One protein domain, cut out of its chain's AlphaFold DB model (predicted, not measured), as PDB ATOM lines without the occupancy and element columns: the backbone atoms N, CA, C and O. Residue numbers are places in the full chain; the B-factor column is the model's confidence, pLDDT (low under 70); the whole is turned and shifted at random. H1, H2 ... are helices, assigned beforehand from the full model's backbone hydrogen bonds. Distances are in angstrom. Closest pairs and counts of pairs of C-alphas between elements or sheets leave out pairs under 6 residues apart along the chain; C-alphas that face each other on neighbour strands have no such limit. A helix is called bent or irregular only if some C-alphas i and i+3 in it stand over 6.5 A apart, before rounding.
ATOM      1  N   SER A  11     189.282 163.994 131.841       92.94
ATOM      2  CA  SER A  11     189.577 165.402 131.525       92.94
ATOM      3  C   SER A  11     188.410 166.362 131.786       92.94
ATOM      4  O   SER A  11     188.603 167.576 131.833       92.94
ATOM      5  N   LEU A  12     187.186 165.851 131.955       93.00
ATOM      6  CA  LEU A  12     186.026 166.662 132.314       93.00
ATOM      7  C   LEU A  12     185.911 166.886 133.829       93.00
ATOM      8  O   LEU A  12     185.194 167.799 134.240       93.00
ATOM      9  N   CYS A  13     186.598 166.099 134.653       93.31
ATOM     10  CA  CYS A  13     186.514 166.164 136.115       93.31
ATOM     11  C   CYS A  13     187.890 166.161 136.795       93.31
ATOM     12  O   CYS A  13     187.974 165.949 138.002       93.31
ATOM     13  N   ASP A  14     188.962 166.389 136.041       93.69
ATOM     14  CA  ASP A  14     190.346 166.305 136.501       93.69
ATOM     15  C   ASP A  14     190.608 167.206 137.712       93.69
ATOM     16  O   ASP A  14     191.139 166.731 138.709       93.69
ATOM     17  N   GLU A  15     190.149 168.458 137.675       94.56
ATOM     18  CA  GLU A  15     190.226 169.400 138.794       94.56
ATOM     19  C   GLU A  15     189.591 168.831 140.069       94.56
ATOM     20  O   GLU A  15     190.240 168.782 141.110       94.56
ATOM     21  N   GLN A  16     188.345 168.345 139.985       96.81
ATOM     22  CA  GLN A  16     187.632 167.795 141.145       96.81
ATOM     23  C   GLN A  16     188.306 166.517 141.665       96.81
ATOM     24  O   GLN A  16     188.418 166.310 142.872       96.81
ATOM     25  N   ILE A  17     188.793 165.663 140.760       96.12
ATOM     26  CA  ILE A  17     189.491 164.430 141.132       96.12
ATOM     27  C   ILE A  17     190.818 164.751 141.821       96.12
ATOM     28  O   ILE A  17     191.154 164.112 142.818       96.12
ATOM     29  N   ILE A  18     191.570 165.729 141.312       95.75
ATOM     30  CA  ILE A  18     192.828 166.188 141.905       95.75
ATOM     31  C   ILE A  18     192.570 166.771 143.297       95.75
ATOM     32  O   ILE A  18     193.269 166.397 144.237       95.75
ATOM     33  N   ASP A  19     191.555 167.621 143.453       96.12
ATOM     34  CA  ASP A  19     191.193 168.219 144.742       96.12
ATOM     35  C   ASP A  19     190.851 167.152 145.794       96.12
ATOM     36  O   ASP A  19     191.401 167.172 146.900       96.12
ATOM     37  N   ALA A  20     190.008 166.176 145.449       96.19
ATOM     38  CA  ALA A  20     189.654 165.092 146.362       96.19
ATOM     39  C   ALA A  20     190.829 164.143 146.651       96.19
ATOM     40  O   ALA A  20     191.000 163.709 147.790       96.19
ATOM     41  N   CYS A  21     191.688 163.857 145.668       94.81
ATOM     42  CA  CYS A  21     192.906 163.074 145.902       94.81
ATOM     43  C   CYS A  21     193.865 163.804 146.860       94.81
ATOM     44  O   CYS A  21     194.369 163.194 147.798       94.81
ATOM     45  N   ASN A  22     194.048 165.118 146.688       94.81
ATOM     46  CA  ASN A  22     194.865 165.936 147.586       94.81
ATOM     47  C   ASN A  22     194.321 165.942 149.026       94.81
ATOM     48  O   ASN A  22     195.100 165.972 149.980       94.81
ATOM     49  N   LEU A  23     192.993 165.923 149.196       95.38
ATOM     50  CA  LEU A  23     192.354 165.771 150.506       95.38
ATOM     51  C   LEU A  23     192.674 164.412 151.132       95.38
ATOM     52  O   LEU A  23     193.110 164.360 152.280       95.38
ATOM     53  N   ILE A  24     192.515 163.330 150.367       94.62
ATOM     54  CA  ILE A  24     192.804 161.966 150.828       94.62
ATOM     55  C   ILE A  24     194.268 161.839 151.262       94.62
ATOM     56  O   ILE A  24     194.523 161.351 152.360       94.62
ATOM     57  N   ASP A  25     195.220 162.342 150.474       93.06
ATOM     58  CA  ASP A  25     196.652 162.276 150.798       93.06
ATOM     59  C   ASP A  25     196.986 163.000 152.117       93.06
ATOM     60  O   ASP A  25     197.772 162.515 152.944       93.06
ATOM     61  N   LYS A  26     196.341 164.149 152.365       93.62
ATOM     62  CA  LYS A  26     196.472 164.889 153.628       93.62
ATOM     63  C   LYS A  26     195.869 164.126 154.805       93.62
ATOM     64  O   LYS A  26     196.464 164.124 155.880       93.62
ATOM     65  N   CYS A  27     194.734 163.454 154.614       93.31
ATOM     66  CA  CYS A  27     194.140 162.608 155.647       93.31
ATOM     67  C   CYS A  27     195.004 161.377 155.949       93.31
ATOM     68  O   CYS A  27     195.238 161.085 157.121       93.31
ATOM     69  N   CYS A  28     195.537 160.697 154.928       89.62
ATOM     70  CA  CYS A  28     196.445 159.555 155.092       89.62
ATOM     71  C   CYS A  28     197.630 159.908 156.000       89.62
ATOM     72  O   CYS A  28     197.957 159.154 156.912       89.62
ATOM     73  N   SER A  29     198.203 161.099 155.810       87.31
ATOM     74  CA  SER A  29     199.320 161.604 156.621       87.31
ATOM     75  C   SER A  29     198.962 161.825 158.100       87.31
ATOM     76  O   SER A  29     199.851 161.840 158.942       87.31
ATOM     77  N   ARG A  30     197.677 162.017 158.435       87.44
ATOM     78  CA  ARG A  30     197.197 162.156 159.827       87.44
ATOM     79  C   ARG A  30     196.842 160.829 160.482       87.44
ATOM     80  O   ARG A  30     196.812 160.747 161.707       87.44
ATOM     81  N   ILE A  31     196.495 159.839 159.668       85.06
ATOM     82  CA  ILE A  31     196.091 158.510 160.123       85.06
ATOM     83  C   ILE A  31     197.326 157.634 160.361       85.06
ATOM     84  O   ILE A  31     197.350 156.888 161.336       85.06
ATOM     85  N   GLN A  32     198.365 157.767 159.531       70.25
ATOM     86  CA  GLN A  32     199.630 157.049 159.689       70.25
ATOM     87  C   GLN A  32     200.504 157.686 160.780       70.25
ATOM     88  O   GLN A  32     201.130 158.722 160.565       70.25
ATOM     89  N   THR A  33     200.586 157.035 161.938       56.78
ATOM     90  CA  THR A  33     201.575 157.321 162.989       56.78
ATOM     91  C   THR A  33     202.261 156.020 163.388       56.78
ATOM     92  O   THR A  33     201.618 155.226 164.059       56.78
ATOM     93  N   ASP A  34     203.509 155.825 162.937       54.06
ATOM     94  CA  ASP A  34     204.590 154.873 163.301       54.06
ATOM     95  C   ASP A  34     204.313 153.395 163.682       54.06
ATOM     96  O   ASP A  34     205.250 152.600 163.628       54.06
ATOM     97  N   ASP A  35     203.080 152.977 163.961       54.03
ATOM     98  CA  ASP A  35     202.674 151.595 164.218       54.03
ATOM     99  C   ASP A  35     201.608 151.169 163.196       54.03
ATOM    100  O   ASP A  35     200.529 151.754 163.088       54.03
ATOM    101  N   PHE A  36     201.926 150.134 162.415       50.50
ATOM    102  CA  PHE A  36     200.990 149.481 161.499       50.50
ATOM    103  C   PHE A  36     200.003 148.625 162.301       50.50
ATOM    104  O   PHE A  36     200.155 147.407 162.383       50.50
ATOM    105  N   ASP A  37     199.009 149.264 162.915       57.75
ATOM    106  CA  ASP A  37     197.932 148.555 163.601       57.75
ATOM    107  C   ASP A  37     196.765 148.252 162.641       57.75
ATOM    108  O   ASP A  37     196.315 149.121 161.887       57.75
ATOM    109  N   SER A  38     196.248 147.017 162.671       60.78
ATOM    110  CA  SER A  38     195.134 146.547 161.821       60.78
ATOM    111  C   SER A  38     193.820 147.306 162.049       60.78
ATOM    112  O   SER A  38     192.898 147.256 161.225       60.78
ATOM    113  N   ASP A  39     193.739 148.030 163.161       64.12
ATOM    114  CA  ASP A  39     192.581 148.822 163.560       64.12
ATOM    115  C   ASP A  39     192.411 150.096 162.708       64.12
ATOM    116  O   ASP A  39     191.283 150.554 162.512       64.12
ATOM    117  N   LEU A  40     193.486 150.644 162.125       66.00
ATOM    118  CA  LEU A  40     193.429 151.893 161.346       66.00
ATOM    119  C   LEU A  40     192.906 151.698 159.914       66.00
ATOM    120  O   LEU A  40     192.135 152.526 159.424       66.00
ATOM    121  N   ASP A  41     193.237 150.583 159.259       68.38
ATOM    122  CA  ASP A  41     192.623 150.229 157.969       68.38
ATOM    123  C   ASP A  41     191.122 149.949 158.149       68.38
ATOM    124  O   ASP A  41     190.285 150.356 157.335       68.38
ATOM    125  N   THR A  42     190.763 149.323 159.275       80.62
ATOM    126  CA  THR A  42     189.368 149.104 159.667       80.62
ATOM    127  C   THR A  42     188.639 150.435 159.891       80.62
ATOM    128  O   THR A  42     187.516 150.594 159.404       80.62
ATOM    129  N   LEU A  43     189.281 151.421 160.533       89.31
ATOM    130  CA  LEU A  43     188.724 152.759 160.756       89.31
ATOM    131  C   LEU A  43     188.306 153.434 159.442       89.31
ATOM    132  O   LEU A  43     187.149 153.832 159.307       89.31
ATOM    133  N   CYS A  44     189.200 153.557 158.458       90.75
ATOM    134  CA  CYS A  44     188.896 154.250 157.197       90.75
ATOM    135  C   CYS A  44     187.793 153.551 156.390       90.75
ATOM    136  O   CYS A  44     186.875 154.208 155.884       90.75
ATOM    137  N   ILE A  45     187.847 152.218 156.303       90.44
ATOM    138  CA  ILE A  45     186.858 151.422 155.567       90.44
ATOM    139  C   ILE A  45     185.476 151.544 156.221       90.44
ATOM    140  O   ILE A  45     184.493 151.835 155.534       90.44
ATOM    141  N   GLN A  46     185.379 151.358 157.543       94.00
ATOM    142  CA  GLN A  46     184.092 151.454 158.239       94.00
ATOM    143  C   GLN A  46     183.562 152.890 158.260       94.00
ATOM    144  O   GLN A  46     182.363 153.089 158.081       94.00
ATOM    145  N   THR A  47     184.433 153.894 158.395       95.88
ATOM    146  CA  THR A  47     184.015 155.303 158.331       95.88
ATOM    147  C   THR A  47     183.413 155.623 156.968       95.88
ATOM    148  O   THR A  47     182.341 156.210 156.904       95.88
ATOM    149  N   THR A  48     184.029 155.155 155.878       95.88
ATOM    150  CA  THR A  48     183.487 155.326 154.516       95.88
ATOM    151  C   THR A  48     182.153 154.608 154.332       95.88
ATOM    152  O   THR A  48     181.247 155.119 153.674       95.88
ATOM    153  N   ARG A  49     181.998 153.424 154.934       95.62
ATOM    154  CA  ARG A  49     180.747 152.658 154.895       95.62
ATOM    155  C   ARG A  49     179.601 153.347 155.640       95.62
ATOM    156  O   ARG A  49     178.456 153.224 155.213       95.62
ATOM    157  N   PHE A  50     179.894 154.017 156.752       96.00
ATOM    158  CA  PHE A  50     178.901 154.655 157.621       96.00
ATOM    159  C   PHE A  50     178.892 156.186 157.526       96.00
ATOM    160  O   PHE A  50     178.297 156.824 158.390       96.00
ATOM    161  N   GLU A  51     179.517 156.761 156.497       96.50
ATOM    162  CA  GLU A  51     179.730 158.205 156.333       96.50
ATOM    163  C   GLU A  51     178.437 159.008 156.542       96.50
ATOM    164  O   GLU A  51     178.374 159.817 157.465       96.50
ATOM    165  N   GLU A  52     177.375 158.683 155.804       94.94
ATOM    166  CA  GLU A  52     176.067 159.344 155.910       94.94
ATOM    167  C   GLU A  52     175.508 159.304 157.345       94.94
ATOM    168  O   GLU A  52     175.148 160.327 157.924       94.94
ATOM    169  N   ARG A  53     175.530 158.128 157.990       95.12
ATOM    170  CA  ARG A  53     175.017 157.959 159.363       95.12
ATOM    171  C   ARG A  53     175.839 158.733 160.391       95.12
ATOM    172  O   ARG A  53     175.279 159.222 161.376       95.12
ATOM    173  N   ILE A  54     177.156 158.809 160.194       95.12
ATOM    174  CA  ILE A  54     178.059 159.600 161.035       95.12
ATOM    175  C   ILE A  54     177.727 161.086 160.871       95.12
ATOM    176  O   ILE A  54     177.567 161.775 161.880       95.12
ATOM    177  N   GLY A  55     177.566 161.556 159.630       92.75
ATOM    178  CA  GLY A  55     177.192 162.934 159.307       92.75
ATOM    179  C   GLY A  55     175.855 163.346 159.926       92.75
ATOM    180  O   GLY A  55     175.783 164.372 160.607       92.75
ATOM    181  N   ASP A  56     174.821 162.516 159.787       92.75
ATOM    182  CA  ASP A  56     173.488 162.755 160.357       92.75
ATOM    183  C   ASP A  56     173.513 162.834 161.888       92.75
ATOM    184  O   ASP A  56     172.925 163.728 162.512       92.75
ATOM    185  N   SER A  57     174.234 161.903 162.516       92.06
ATOM    186  CA  SER A  57     174.352 161.848 163.975       92.06
ATOM    187  C   SER A  57     175.138 163.050 164.504       92.06
ATOM    188  O   SER A  57     174.730 163.687 165.473       92.06
ATOM    189  N   ALA A  58     176.228 163.427 163.834       90.50
ATOM    190  CA  ALA A  58     177.033 164.583 164.215       90.50
ATOM    191  C   ALA A  58     176.315 165.923 163.982       90.50
ATOM    192  O   ALA A  58     176.569 166.877 164.717       90.50
ATOM    193  N   SER A  59     175.422 165.995 162.990       88.12
ATOM    194  CA  SER A  59     174.622 167.190 162.687       88.12
ATOM    195  C   SER A  59     173.494 167.422 163.693       88.12
ATOM    196  O   SER A  59     173.136 168.565 163.969       88.12
ATOM    197  N   SER A  60     172.923 166.343 164.233       86.12
ATOM    198  CA  SER A  60     171.812 166.390 165.196       86.12
ATOM    199  C   SER A  60     172.266 166.480 166.659       86.12
ATOM    200  O   SER A  60     171.485 166.869 167.531       86.12
ATOM    201  N   ASP A  61     173.528 166.157 166.937       79.19
ATOM    202  CA  ASP A  61     174.133 166.236 168.262       79.19
ATOM    203  C   ASP A  61     174.420 167.690 168.678       79.19
ATOM    204  O   ASP A  61     175.204 168.404 168.050       79.19
ATOM    205  N   ALA A  62     173.852 168.108 169.813       65.50
ATOM    206  CA  ALA A  62     174.061 169.436 170.395       65.50
ATOM    207  C   ALA A  62     175.533 169.730 170.754       65.50
ATOM    208  O   ALA A  62     175.912 170.893 170.885       65.50
ATOM    209  N   SER A  63     176.356 168.691 170.927       69.12
ATOM    210  CA  SER A  63     177.790 168.800 171.206       69.12
ATOM    211  C   SER A  63     178.677 168.710 169.955       69.12
ATOM    212  O   SER A  63     179.864 169.034 170.028       69.12
ATOM    213  N   SER A  64     178.118 168.348 168.791       68.31
ATOM    214  CA  SER A  64     178.789 168.274 167.480       68.31
ATOM    215  C   SER A  64     180.075 167.429 167.432       68.31
ATOM    216  O   SER A  64     181.070 167.806 166.808       68.31
ATOM    217  N   ARG A  65     180.096 166.270 168.103       84.94
ATOM    218  CA  ARG A  65     181.316 165.456 168.265       84.94
ATOM    219  C   ARG A  65     181.489 164.435 167.140       84.94
ATOM    220  O   ARG A  65     181.274 163.244 167.345       84.94
ATOM    221  N   VAL A  66     181.948 164.876 165.967       92.56
ATOM    222  CA  VAL A  66     182.238 163.988 164.815       92.56
ATOM    223  C   VAL A  66     183.123 162.808 165.223       92.56
ATOM    224  O   VAL A  66     182.772 161.656 164.976       92.56
ATOM    225  N   ALA A  67     184.217 163.067 165.946       92.94
ATOM    226  CA  ALA A  67     185.115 162.014 166.409       92.94
ATOM    227  C   ALA A  67     184.449 160.966 167.321       92.94
ATOM    228  O   ALA A  67     184.885 159.819 167.354       92.94
ATOM    229  N   HIS A  68     183.412 161.327 168.082       93.25
ATOM    230  CA  HIS A  68     182.678 160.357 168.898       93.25
ATOM    231  C   HIS A  68     181.887 159.390 168.013       93.25
ATOM    232  O   HIS A  68     182.007 158.176 168.171       93.25
ATOM    233  N   TRP A  69     181.134 159.924 167.052       94.94
ATOM    234  CA  TRP A  69     180.314 159.122 166.147       94.94
ATOM    235  C   TRP A  69     181.154 158.223 165.247       94.94
ATOM    236  O   TRP A  69     180.809 157.059 165.064       94.94
ATOM    237  N   VAL A  70     182.295 158.714 164.762       94.62
ATOM    238  CA  VAL A  70     183.251 157.888 164.015       94.62
ATOM    239  C   VAL A  70     183.661 156.660 164.830       94.62
ATOM    240  O   VAL A  70     183.497 155.541 164.349       94.62
ATOM    241  N   ARG A  71     184.115 156.827 166.080       92.94
ATOM    242  CA  ARG A  71     184.487 155.690 166.945       92.94
ATOM    243  C   ARG A  71     183.312 154.754 167.197       92.94
ATOM    244  O   ARG A  71     183.454 153.549 167.039       92.94
ATOM    245  N   TYR A  72     182.142 155.312 167.504       93.25
ATOM    246  CA  TYR A  72     180.933 154.536 167.774       93.25
ATOM    247  C   TYR A  72     180.538 153.634 166.595       93.25
ATOM    248  O   TYR A  72     180.248 152.455 166.787       93.25
ATOM    249  N   PHE A  73     180.540 154.165 165.368       93.12
ATOM    250  CA  PHE A  73     180.141 153.405 164.180       93.12
ATOM    251  C   PHE A  73     181.233 152.467 163.655       93.12
ATOM    252  O   PHE A  73     180.912 151.468 163.013       93.12
ATOM    253  N   THR A  74     182.503 152.772 163.913       91.25
ATOM    254  CA  THR A  74     183.634 151.941 163.468       91.25
ATOM    255  C   THR A  74     184.042 150.875 164.484       91.25
ATOM    256  O   THR A  74     184.619 149.867 164.091       91.25
ATOM    257  N   GLY A  75     183.727 151.071 165.768       88.81
ATOM    258  CA  GLY A  75     184.228 150.252 166.875       88.81
ATOM    259  C   GLY A  75     185.677 150.561 167.271       88.81
ATOM    260  O   GLY A  75     186.244 149.851 168.096       88.81
ATOM    261  N   CYS A  76     186.291 151.599 166.696       87.50
ATOM    262  CA  CYS A  76     187.693 151.955 166.920       87.50
ATOM    263  C   CYS A  76     187.844 152.952 168.084       87.50
ATOM    264  O   CYS A  76     188.189 154.116 167.874       87.50
ATOM    265  N   ASP A  77     187.587 152.518 169.320       84.81
ATOM    266  CA  ASP A  77     187.612 153.394 170.508       84.81
ATOM    267  C   ASP A  77     188.986 154.034 170.792       84.81
ATOM    268  O   ASP A  77     189.062 155.101 171.407       84.81
ATOM    269  N   SER A  78     190.070 153.414 170.321       85.56
ATOM    270  CA  SER A  78     191.454 153.880 170.477       85.56
ATOM    271  C   SER A  78     191.829 155.051 169.562       85.56
ATOM    272  O   SER A  78     192.825 155.727 169.827       85.56
ATOM    273  N   ALA A  79     191.049 155.326 168.509       87.75
ATOM    274  CA  ALA A  79     191.358 156.390 167.559       87.75
ATOM    275  C   ALA A  79     191.397 157.755 168.264       87.75
ATOM    276  O   ALA A  79     190.526 158.084 169.067       87.75
ATOM    277  N   THR A  80     192.378 158.597 167.957       90.38
ATOM    278  CA  THR A  80     192.407 159.988 168.443       90.38
ATOM    279  C   THR A  80     191.350 160.842 167.737       90.38
ATOM    280  O   THR A  80     190.848 160.472 166.676       90.38
ATOM    281  N   ASP A  81     191.005 162.010 168.294       90.25
ATOM    282  CA  ASP A  81     190.051 162.921 167.637       90.25
ATOM    283  C   ASP A  81     190.563 163.350 166.255       90.25
ATOM    284  O   ASP A  81     189.796 163.405 165.298       90.25
ATOM    285  N   ASN A  82     191.877 163.561 166.132       90.31
ATOM    286  CA  ASN A  82     192.521 163.905 164.869       90.31
ATOM    287  C   ASN A  82     192.412 162.775 163.829       90.31
ATOM    288  O   ASN A  82     192.057 163.035 162.682       90.31
ATOM    289  N   GLN A  83     192.663 161.521 164.224       91.00
ATOM    290  CA  GLN A  83     192.503 160.361 163.337       91.00
ATOM    291  C   GLN A  83     191.040 160.156 162.935       91.00
ATOM    292  O   GLN A  83     190.754 159.903 161.770       91.00
ATOM    293  N   ALA A  84     190.107 160.315 163.875       92.44
ATOM    294  CA  ALA A  84     188.682 160.167 163.611       92.44
ATOM    295  C   ALA A  84     188.152 161.260 162.662       92.44
ATOM    296  O   ALA A  84     187.418 160.959 161.722       92.44
ATOM    297  N   HIS A  85     188.561 162.519 162.853       93.88
ATOM    298  CA  HIS A  85     188.240 163.603 161.922       93.88
ATOM    299  C   HIS A  85     188.852 163.358 160.540       93.88
ATOM    300  O   HIS A  85     188.146 163.463 159.540       93.88
ATOM    301  N   ALA A  86     190.128 162.967 160.469       94.00
ATOM    302  CA  ALA A  86     190.792 162.650 159.207       94.00
ATOM    303  C   ALA A  86     190.109 161.491 158.463       94.00
ATOM    304  O   ALA A  86     189.926 161.571 157.248       94.00
ATOM    305  N   ALA A  87     189.687 160.446 159.180       94.69
ATOM    306  CA  ALA A  87     188.953 159.321 158.608       94.69
ATOM    307  C   ALA A  87     187.596 159.755 158.041       94.69
ATOM    308  O   ALA A  87     187.228 159.328 156.948       94.69
ATOM    309  N   TYR A  88     186.875 160.639 158.737       96.44
ATOM    310  CA  TYR A  88     185.598 161.157 158.244       96.44
ATOM    311  C   TYR A  88     185.772 162.076 157.028       96.44
ATOM    312  O   TYR A  88     185.103 161.892 156.017       96.44
ATOM    313  N   VAL A  89     186.740 162.997 157.061       96.50
ATOM    314  CA  VAL A  89     187.067 163.844 155.901       96.50
ATOM    315  C   VAL A  89     187.485 162.993 154.695       96.50
ATOM    316  O   VAL A  89     187.071 163.265 153.568       96.50
ATOM    317  N   MET A  90     188.274 161.937 154.922       96.31
ATOM    318  CA  MET A  90     188.648 160.984 153.876       96.31
ATOM    319  C   MET A  90     187.422 160.261 153.311       96.31
ATOM    320  O   MET A  90     187.304 160.161 152.094       96.31
ATOM    321  N   ALA A  91     186.506 159.796 154.164       97.31
ATOM    322  CA  ALA A  91     185.272 159.141 153.742       97.31
ATOM    323  C   ALA A  91     184.432 160.039 152.821       97.31
ATOM    324  O   ALA A  91     184.072 159.614 151.723       97.31
ATOM    325  N   CYS A  92     184.208 161.297 153.210       98.00
ATOM    326  CA  CYS A  92     183.536 162.301 152.383       98.00
ATOM    327  C   CYS A  92     184.228 162.486 151.017       98.00
ATOM    328  O   CYS A  92     183.578 162.462 149.972       98.00
ATOM    329  N   ALA A  93     185.562 162.610 150.997       97.75
ATOM    330  CA  ALA A  93     186.327 162.754 149.756       97.75
ATOM    331  C   ALA A  93     186.259 161.500 148.862       97.75
ATOM    332  O   ALA A  93     186.165 161.615 147.639       97.75
ATOM    333  N   VAL A  94     186.266 160.302 149.452       96.88
ATOM    334  CA  VAL A  94     186.087 159.037 148.725       96.88
ATOM    335  C   VAL A  94     184.686 158.961 148.119       96.88
ATOM    336  O   VAL A  94     184.573 158.645 146.938       96.88
ATOM    337  N   LYS A  95     183.633 159.326 148.861       97.75
ATOM    338  CA  LYS A  95     182.260 159.390 148.333       97.75
ATOM    339  C   LYS A  95     182.110 160.391 147.192       97.75
ATOM    340  O   LYS A  95     181.489 160.082 146.175       97.75
ATOM    341  N   ALA A  96     182.762 161.543 147.303       97.88
ATOM    342  CA  ALA A  96     182.810 162.528 146.232       97.88
ATOM    343  C   ALA A  96     183.491 161.969 144.960       97.88
ATOM    344  O   ALA A  96     182.999 162.175 143.848       97.88
ATOM    345  N   LEU A  97     184.588 161.212 145.101       96.94
ATOM    346  CA  LEU A  97     185.240 160.525 143.976       96.94
ATOM    347  C   LEU A  97     184.395 159.385 143.396       96.94
ATOM    348  O   LEU A  97     184.387 159.207 142.177       96.94
ATOM    349  N   GLU A  98     183.702 158.618 144.242       96.06
ATOM    350  CA  GLU A  98     182.780 157.561 143.812       96.06
ATOM    351  C   GLU A  98     181.681 158.141 142.917       96.06
ATOM    352  O   GLU A  98     181.452 157.602 141.837       96.06
ATOM    353  N   ALA A  99     181.081 159.276 143.295       96.62
ATOM    354  CA  ALA A  99     180.059 159.950 142.489       96.62
ATOM    355  C   ALA A  99     180.564 160.321 141.083       96.62
ATOM    356  O   ALA A  99     179.909 160.028 140.082       96.62
ATOM    357  N   LEU A 100     181.762 160.911 140.993       96.75
ATOM    358  CA  LEU A 100     182.369 161.260 139.705       96.75
ATOM    359  C   LEU A 100     182.725 160.017 138.886       96.75
ATOM    360  O   LEU A 100     182.498 159.989 137.678       96.75
ATOM    361  N   SER A 101     183.280 158.983 139.524       95.56
ATOM    362  CA  SER A 101     183.638 157.746 138.830       95.56
ATOM    363  C   SER A 101     182.419 156.977 138.335       95.56
ATOM    364  O   SER A 101     182.515 156.326 137.298       95.56
ATOM    365  N   GLU A 102     181.311 156.995 139.072       95.50
ATOM    366  CA  GLU A 102     180.079 156.332 138.656       95.50
ATOM    367  C   GLU A 102     179.480 157.036 137.443       95.50
ATOM    368  O   GLU A 102     179.173 156.385 136.446       95.50
ATOM    369  N   TRP A 103     179.422 158.370 137.477       96.06
ATOM    370  CA  TRP A 103     178.990 159.158 136.328       96.06
ATOM    371  C   TRP A 103     179.856 158.891 135.093       96.06
ATOM    372  O   TRP A 103     179.315 158.596 134.030       96.06
ATOM    373  N   MET A 104     181.187 158.940 135.220       95.56
ATOM    374  CA  MET A 104     182.085 158.693 134.087       95.56
ATOM    375  C   MET A 104     181.872 157.298 133.480       95.56
ATOM    376  O   MET A 104     181.849 157.162 132.257       95.56
ATOM    377  N   ARG A 105     181.668 156.274 134.320       93.19
ATOM    378  CA  ARG A 105     181.411 154.903 133.866       93.19
ATOM    379  C   ARG A 105     180.044 154.762 133.196       93.19
ATOM    380  O   ARG A 105     179.959 154.129 132.147       93.19
ATOM    381  N   SER A 106     178.993 155.339 133.779       93.25
ATOM    382  CA  SER A 106     177.644 155.309 133.195       93.25
ATOM    383  C   SER A 106     177.627 156.031 131.852       93.25
ATOM    384  O   SER A 106     177.204 155.463 130.853       93.25
ATOM    385  N   ALA A 107     178.190 157.240 131.790       93.88
ATOM    386  CA  ALA A 107     178.235 158.031 130.568       93.88
ATOM    387  C   ALA A 107     179.063 157.362 129.455       93.88
ATOM    388  O   ALA A 107     178.723 157.491 128.280       93.88
ATOM    389  N   GLU A 108     180.125 156.622 129.795       92.12
ATOM    390  CA  GLU A 108     180.855 155.794 128.829       92.12
ATOM    391  C   GLU A 108     179.993 154.646 128.285       92.12
ATOM    392  O   GLU A 108     179.993 154.401 127.079       92.12
ATOM    393  N   GLN A 109     179.235 153.964 129.147       89.88
ATOM    394  CA  GLN A 109     178.332 152.888 128.729       89.88
ATOM    395  C   GLN A 109     177.197 153.414 127.843       89.88
ATOM    396  O   GLN A 109     176.900 152.812 126.812       89.88
ATOM    397  N   ASP A 110     176.621 154.561 128.202       91.62
ATOM    398  CA  ASP A 110     175.513 155.194 127.484       91.62
ATOM    399  C   ASP A 110     175.945 155.841 126.158       91.62
ATOM    400  O   ASP A 110     175.115 156.073 125.273       91.62
ATOM    401  N   ALA A 111     177.245 156.096 125.972       91.00
ATOM    402  CA  ALA A 111     177.781 156.618 124.715       91.00
ATOM    403  C   ALA A 111     177.634 155.630 123.546       91.00
ATOM    404  O   ALA A 111     177.681 156.046 122.385       91.00
ATOM    405  N   PHE A 112     177.453 154.334 123.827       88.62
ATOM    406  CA  PHE A 112     177.344 153.291 122.814       88.62
ATOM    407  C   PHE A 112     175.983 152.580 122.870       88.62
ATOM    408  O   PHE A 112     175.498 152.234 123.945       88.62
ATOM    409  N   PRO A 113     175.359 152.278 121.715       85.69
ATOM    410  CA  PRO A 113     174.138 151.481 121.691       85.69
ATOM    411  C   PRO A 113     174.328 150.093 122.334       85.69
ATOM    412  O   PRO A 113     175.404 149.499 122.206       85.69
ATOM    413  N   ASP A 120     188.436 149.098 117.999       85.88
ATOM    414  CA  ASP A 120     189.795 149.399 118.467       85.88
ATOM    415  C   ASP A 120     190.234 150.785 117.964       85.88
ATOM    416  O   ASP A 120     190.942 150.936 116.964       85.88
ATOM    417  N   TRP A 121     189.672 151.825 118.577       88.50
ATOM    418  CA  TRP A 121     189.960 153.216 118.269       88.50
ATOM    419  C   TRP A 121     191.193 153.700 119.033       88.50
ATOM    420  O   TRP A 121     191.396 153.308 120.183       88.50
ATOM    421  N   PRO A 122     191.983 154.624 118.450       93.38
ATOM    422  CA  PRO A 122     192.974 155.365 119.217       93.38
ATOM    423  C   PRO A 122     192.332 155.982 120.464       93.38
ATOM    424  O   PRO A 122     191.238 156.544 120.376       93.38
ATOM    425  N   TRP A 123     193.021 155.898 121.603       90.19
ATOM    426  CA  TRP A 123     192.487 156.332 122.899       90.19
ATOM    427  C   TRP A 123     191.941 157.764 122.873       90.19
ATOM    428  O   TRP A 123     190.835 158.003 123.348       90.19
ATOM    429  N   ASP A 124     192.658 158.692 122.241       91.19
ATOM    430  CA  ASP A 124     192.228 160.091 122.134       91.19
ATOM    431  C   ASP A 124     190.908 160.226 121.362       91.19
ATOM    432  O   ASP A 124     190.002 160.936 121.789       91.19
ATOM    433  N   PHE A 125     190.751 159.472 120.267       91.75
ATOM    434  CA  PHE A 125     189.509 159.466 119.493       91.75
ATOM    435  C   PHE A 125     188.349 158.863 120.291       91.75
ATOM    436  O   PHE A 125     187.229 159.365 120.232       91.75
ATOM    437  N   HIS A 126     188.614 157.799 121.054       91.06
ATOM    438  CA  HIS A 126     187.630 157.213 121.956       91.06
ATOM    439  C   HIS A 126     187.180 158.221 123.026       91.06
ATOM    440  O   HIS A 126     185.980 158.424 123.207       91.06
ATOM    441  N   CYS A 127     188.123 158.915 123.671       92.19
ATOM    442  CA  CYS A 127     187.826 159.942 124.670       92.19
ATOM    443  C   CYS A 127     187.010 161.097 124.083       92.19
ATOM    444  O   CYS A 127     186.006 161.498 124.676       92.19
ATOM    445  N   ASP A 128     187.398 161.601 122.909       92.31
ATOM    446  CA  ASP A 128     186.680 162.668 122.205       92.31
ATOM    447  C   ASP A 128     185.256 162.238 121.840       92.31
ATOM    448  O   ASP A 128     184.299 162.998 122.024       92.31
ATOM    449  N   TYR A 129     185.098 161.003 121.355       92.62
ATOM    450  CA  TYR A 129     183.793 160.452 121.021       92.62
ATOM    451  C   TYR A 129     182.899 160.357 122.257       92.62
ATOM    452  O   TYR A 129     181.822 160.954 122.256       92.62
ATOM    453  N   VAL A 130     183.344 159.687 123.323       93.25
ATOM    454  CA  VAL A 130     182.560 159.534 124.561       93.25
ATOM    455  C   VAL A 130     182.225 160.904 125.161       93.25
ATOM    456  O   VAL A 130     181.069 161.177 125.478       93.25
ATOM    457  N   SER A 131     183.190 161.827 125.198       93.19
ATOM    458  CA  SER A 131     182.973 163.209 125.654       93.19
ATOM    459  C   SER A 131     181.927 163.956 124.827       93.19
ATOM    460  O   SER A 131     181.190 164.783 125.362       93.19
ATOM    461  N   SER A 132     181.843 163.683 123.521       90.94
ATOM    462  CA  SER A 132     180.842 164.295 122.640       90.94
ATOM    463  C   SER A 132     179.424 163.759 122.857       90.94
ATOM    464  O   SER A 132     178.466 164.470 122.545       90.94
ATOM    465  N   GLN A 133     179.295 162.532 123.375       92.69
ATOM    466  CA  GLN A 133     178.010 161.905 123.695       92.69
ATOM    467  C   GLN A 133     177.548 162.216 125.125       92.69
ATOM    468  O   GLN A 133     176.348 162.213 125.382       92.69
ATOM    469  N   ALA A 134     178.478 162.514 126.039       92.94
ATOM    470  CA  ALA A 134     178.178 162.747 127.447       92.94
ATOM    471  C   ALA A 134     177.147 163.871 127.661       92.94
ATOM    472  O   ALA A 134     177.296 165.001 127.176       92.94
ATOM    473  N   SER A 135     176.111 163.562 128.443       92.94
ATOM    474  CA  SER A 135     175.070 164.511 128.838       92.94
ATOM    475  C   SER A 135     175.653 165.616 129.733       92.94
ATOM    476  O   SER A 135     176.253 165.327 130.774       92.94
ATOM    477  N   PRO A 136     175.481 166.903 129.370       92.38
ATOM    478  CA  PRO A 136     175.865 168.006 130.243       92.38
ATOM    479  C   PRO A 136     175.079 168.042 131.556       92.38
ATOM    480  O   PRO A 136     175.618 168.532 132.542       92.38
ATOM    481  N   ASP A 137     173.833 167.559 131.555       94.44
ATOM    482  CA  ASP A 137     172.970 167.560 132.739       94.44
ATOM    483  C   ASP A 137     173.445 166.506 133.744       94.44
ATOM    484  O   ASP A 137     173.702 166.841 134.893       94.44
ATOM    485  N   ASP A 138     173.748 165.293 133.284       95.31
ATOM    486  CA  ASP A 138     174.268 164.221 134.142       95.31
ATOM    487  C   ASP A 138     175.621 164.615 134.757       95.31
ATOM    488  O   ASP A 138     175.925 164.292 135.904       95.31
ATOM    489  N   ARG A 139     176.439 165.375 134.013       94.88
ATOM    490  CA  ARG A 139     177.687 165.943 134.544       94.88
ATOM    491  C   ARG A 139     177.426 166.979 135.636       94.88
ATOM    492  O   ARG A 139     178.206 167.067 136.582       94.88
ATOM    493  N   ILE A 140     176.392 167.805 135.483       96.62
ATOM    494  CA  ILE A 140     175.998 168.776 136.511       96.62
ATOM    495  C   ILE A 140     175.559 168.032 137.772       96.62
ATOM    496  O   ILE A 140     176.051 168.370 138.846       96.62
ATOM    497  N   ASP A 141     174.739 166.993 137.631       97.31
ATOM    498  CA  ASP A 141     174.277 166.170 138.752       97.31
ATOM    499  C   ASP A 141     175.455 165.488 139.469       97.31
ATOM    500  O   ASP A 141     175.526 165.484 140.698       97.31
ATOM    501  N   ALA A 142     176.443 164.987 138.721       97.44
ATOM    502  CA  ALA A 142     177.662 164.415 139.292       97.44
ATOM    503  C   ALA A 142     178.494 165.447 140.078       97.44
ATOM    504  O   ALA A 142     179.034 165.130 141.139       97.44
ATOM    505  N   ILE A 143     178.588 166.687 139.582       97.88
ATOM    506  CA  ILE A 143     179.251 167.788 140.299       97.88
ATOM    507  C   ILE A 143     178.466 168.165 141.561       97.88
ATOM    508  O   ILE A 143     179.084 168.435 142.590       97.88
ATOM    509  N   ASP A 144     177.133 168.158 141.509       98.12
ATOM    510  CA  ASP A 144     176.290 168.436 142.674       98.12
ATOM    511  C   ASP A 144     176.461 167.367 143.759       98.12
ATOM    512  O   ASP A 144     176.666 167.711 144.923       98.12
ATOM    513  N   LEU A 145     176.482 166.085 143.384       98.12
ATOM    514  CA  LEU A 145     176.789 164.985 144.306       98.12
ATOM    515  C   LEU A 145     178.200 165.107 144.887       98.12
ATOM    516  O   LEU A 145     178.382 164.957 146.093       98.12
ATOM    517  N   TYR A 146     179.197 165.433 144.057       98.44
ATOM    518  CA  TYR A 146     180.558 165.706 144.522       98.44
ATOM    519  C   TYR A 146     180.574 166.801 145.598       98.44
ATOM    520  O   TYR A 146     181.200 166.625 146.641       98.44
ATOM    521  N   THR A 147     179.871 167.917 145.378       98.06
ATOM    522  CA  THR A 147     179.798 168.990 146.378       98.06
ATOM    523  C   THR A 147     179.034 168.565 147.624       98.06
ATOM    524  O   THR A 147     179.513 168.829 148.724       98.06
ATOM    525  N   LEU A 148     177.920 167.847 147.464       97.62
ATOM    526  CA  LEU A 148     177.084 167.363 148.559       97.62
ATOM    527  C   LEU A 148     177.882 166.485 149.527       97.62
ATOM    528  O   LEU A 148     177.783 166.665 150.735       97.62
ATOM    529  N   PHE A 149     178.723 165.582 149.014       98.06
ATOM    530  CA  PHE A 149     179.568 164.739 149.864       98.06
ATOM    531  C   PHE A 149     180.671 165.514 150.595       98.06
ATOM    532  O   PHE A 149     181.149 165.054 151.625       98.06
ATOM    533  N   LEU A 150     181.084 166.685 150.101       97.56
ATOM    534  CA  LEU A 150     182.113 167.511 150.743       97.56
ATOM    535  C   LEU A 150     181.549 168.543 151.733       97.56
ATOM    536  O   LEU A 150     182.258 168.957 152.654       97.56
ATOM    537  N   GLU A 151     180.292 168.954 151.570       95.94
ATOM    538  CA  GLU A 151     179.609 169.934 152.425       95.94
ATOM    539  C   GLU A 151     179.654 169.633 153.936       95.94
ATOM    540  O   GLU A 151     179.837 170.584 154.710       95.94
ATOM    541  N   PRO A 152     179.552 168.371 154.410       94.69
ATOM    542  CA  PRO A 152     179.653 168.069 155.835       94.69
ATOM    543  C   PRO A 152     180.943 168.598 156.467       94.69
ATOM    544  O   PRO A 152     180.922 169.081 157.597       94.69
ATOM    545  N   ILE A 153     182.055 168.603 155.730       93.94
ATOM    546  CA  ILE A 153     183.354 169.045 156.250       93.94
ATOM    547  C   ILE A 153     183.343 170.548 156.568       93.94
ATOM    548  O   ILE A 153     183.960 170.985 157.538       93.94
ATOM    549  N   THR A 154     182.613 171.350 155.786       93.38
ATOM    550  CA  THR A 154     182.501 172.799 156.007       93.38
ATOM    551  C   THR A 154     181.381 173.187 156.968       93.38
ATOM    552  O   THR A 154     181.432 174.272 157.548       93.38
ATOM    553  N   ASN A 155     180.381 172.319 157.142       91.44
ATOM    554  CA  ASN A 155     179.150 172.636 157.867       91.44
ATOM    555  C   ASN A 155     179.092 172.029 159.277       91.44
ATOM    556  O   ASN A 155     178.460 172.609 160.163       91.44
ATOM    557  N   LEU A 156     179.757 170.896 159.520       91.75
ATOM    558  CA  LEU A 156     179.777 170.259 160.835       91.75
ATOM    559  C   LEU A 156     180.609 171.080 161.822       91.75
ATOM    560  O   LEU A 156     181.797 171.335 161.617       91.75
ATOM    561  N   ALA A 157     180.004 171.443 162.954       86.94
ATOM    562  CA  ALA A 157     180.674 172.253 163.970       86.94
ATOM    563  C   ALA A 157     181.941 171.578 164.537       86.94
ATOM    564  O   ALA A 157     182.925 172.275 164.790       86.94
ATOM    565  N   GLY A 158     181.969 170.242 164.620       85.94
ATOM    566  CA  GLY A 158     183.151 169.467 165.022       85.94
ATOM    567  C   GLY A 158     184.359 169.593 164.083       85.94
ATOM    568  O   GLY A 158     185.480 169.337 164.510       85.94
ATOM    569  N   LEU A 159     184.152 170.037 162.836       89.69
ATOM    570  CA  LEU A 159     185.194 170.201 161.810       89.69
ATOM    571  C   LEU A 159     185.453 171.668 161.447       89.69
ATOM    572  O   LEU A 159     186.338 171.973 160.649       89.69
ATOM    573  N   ARG A 160     184.731 172.611 162.060       83.88
ATOM    574  CA  ARG A 160     184.824 174.038 161.721       83.88
ATOM    575  C   ARG A 160     186.243 174.605 161.840       83.88
ATOM    576  O   ARG A 160     186.605 175.502 161.084       83.88
ATOM    577  N   ASN A 161     187.020 174.091 162.791       85.00
ATOM    578  CA  ASN A 161     188.402 174.506 163.039       85.00
ATOM    579  C   ASN A 161     189.437 173.517 162.474       85.00
ATOM    580  O   ASN A 161     190.619 173.655 162.780       85.00
ATOM    581  N   ASP A 162     189.018 172.518 161.690       90.31
ATOM    582  CA  ASP A 162     189.955 171.616 161.022       90.31
ATOM    583  C   ASP A 162     190.734 172.379 159.938       90.31
ATOM    584  O   ASP A 162     190.180 173.180 159.181       90.31
ATOM    585  N   GLU A 163     192.038 172.134 159.848       91.00
ATOM    586  CA  GLU A 163     192.909 172.808 158.880       91.00
ATOM    587  C   GLU A 163     192.625 172.404 157.412       91.00
ATOM    588  O   GLU A 163     193.079 173.100 156.503       91.00
TER     589      GLU A 163
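Overview. This is residues 11 to 113 and 120 to 163 of the 262 residues of an uncharacterized protein of Pseudomonas syringae pv. persicae (UniProt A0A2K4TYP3). Three long helices, H1, H5 and H7, make an up-and-down bundle, each running against the one before it, with H1 and H7 both packed on the long H5. Short helices H2, H3 and H4 cluster at the end of H5 where it begins, and H6 lies across its other end. The printed part has 147 residues with seven named helices, H1 to H7 in chain order, and no named strand: all helix. It is only just loose, close to compact, with a radius of gyration of the C-alphas of 17.8 A, and only just elongated, spanning 52 by 34 by 26 A.

Arrangement. H1, residues 11 to 31, touches H5, residues 81 to 110, at a shallow tilt of 24 degrees, C-alphas 27 and 86 being closest at 4.9 A. H2, residues 38 to 49, touches H5 at a steep 53 degrees; C-alphas 48 and 91 are closest, 4.3 A. H3, residues 51 to 60, and H4, residues 66 to 74, form a hairpin, closest at C-alphas 58 and 66, 5.3 A. H4 touches residues 81 to 88 of H5, C-alphas 67 and 84 being closest at 4.9 A. H6, residues 123 to 133, only just touches H5, with 3 pairs of C-alphas within 8 A, the closest 108 and 130 at 5.9 A. H7, residues 136 to 155, touches H5 at 5 degrees, opposite ways, closest at C-alphas 96 and 146, 4.3 A. Every O i to N i+4 pair is within hydrogen-bond range in H3, H4, H5 and H6, against 14 of 17 in H1, 7 of 8 in H2 and 13 of 16 in H7.

Along the chain. H1 starts at C-alpha 11 (189.577, 165.402, 131.525) and is 30.1 A long; H5 is 43.4 A and H7 28.2 A, ending at C-alpha 155 (179.150, 172.636, 157.867). H1 is irregular, C-alphas 12 and 15 being 8.2 A apart; H7 only just, with 6.8 A between C-alphas 149 and 152.

Size, cuts and confidence. C-alphas 62 and 120 are farthest apart, 57.8 A. Residues 114 to 119 are not printed; C-alphas 113 and 120 are 16.1 A apart across the cut. No link printed whole is long. Residues 33 to 41 and 62 to 64 have pLDDT under 70.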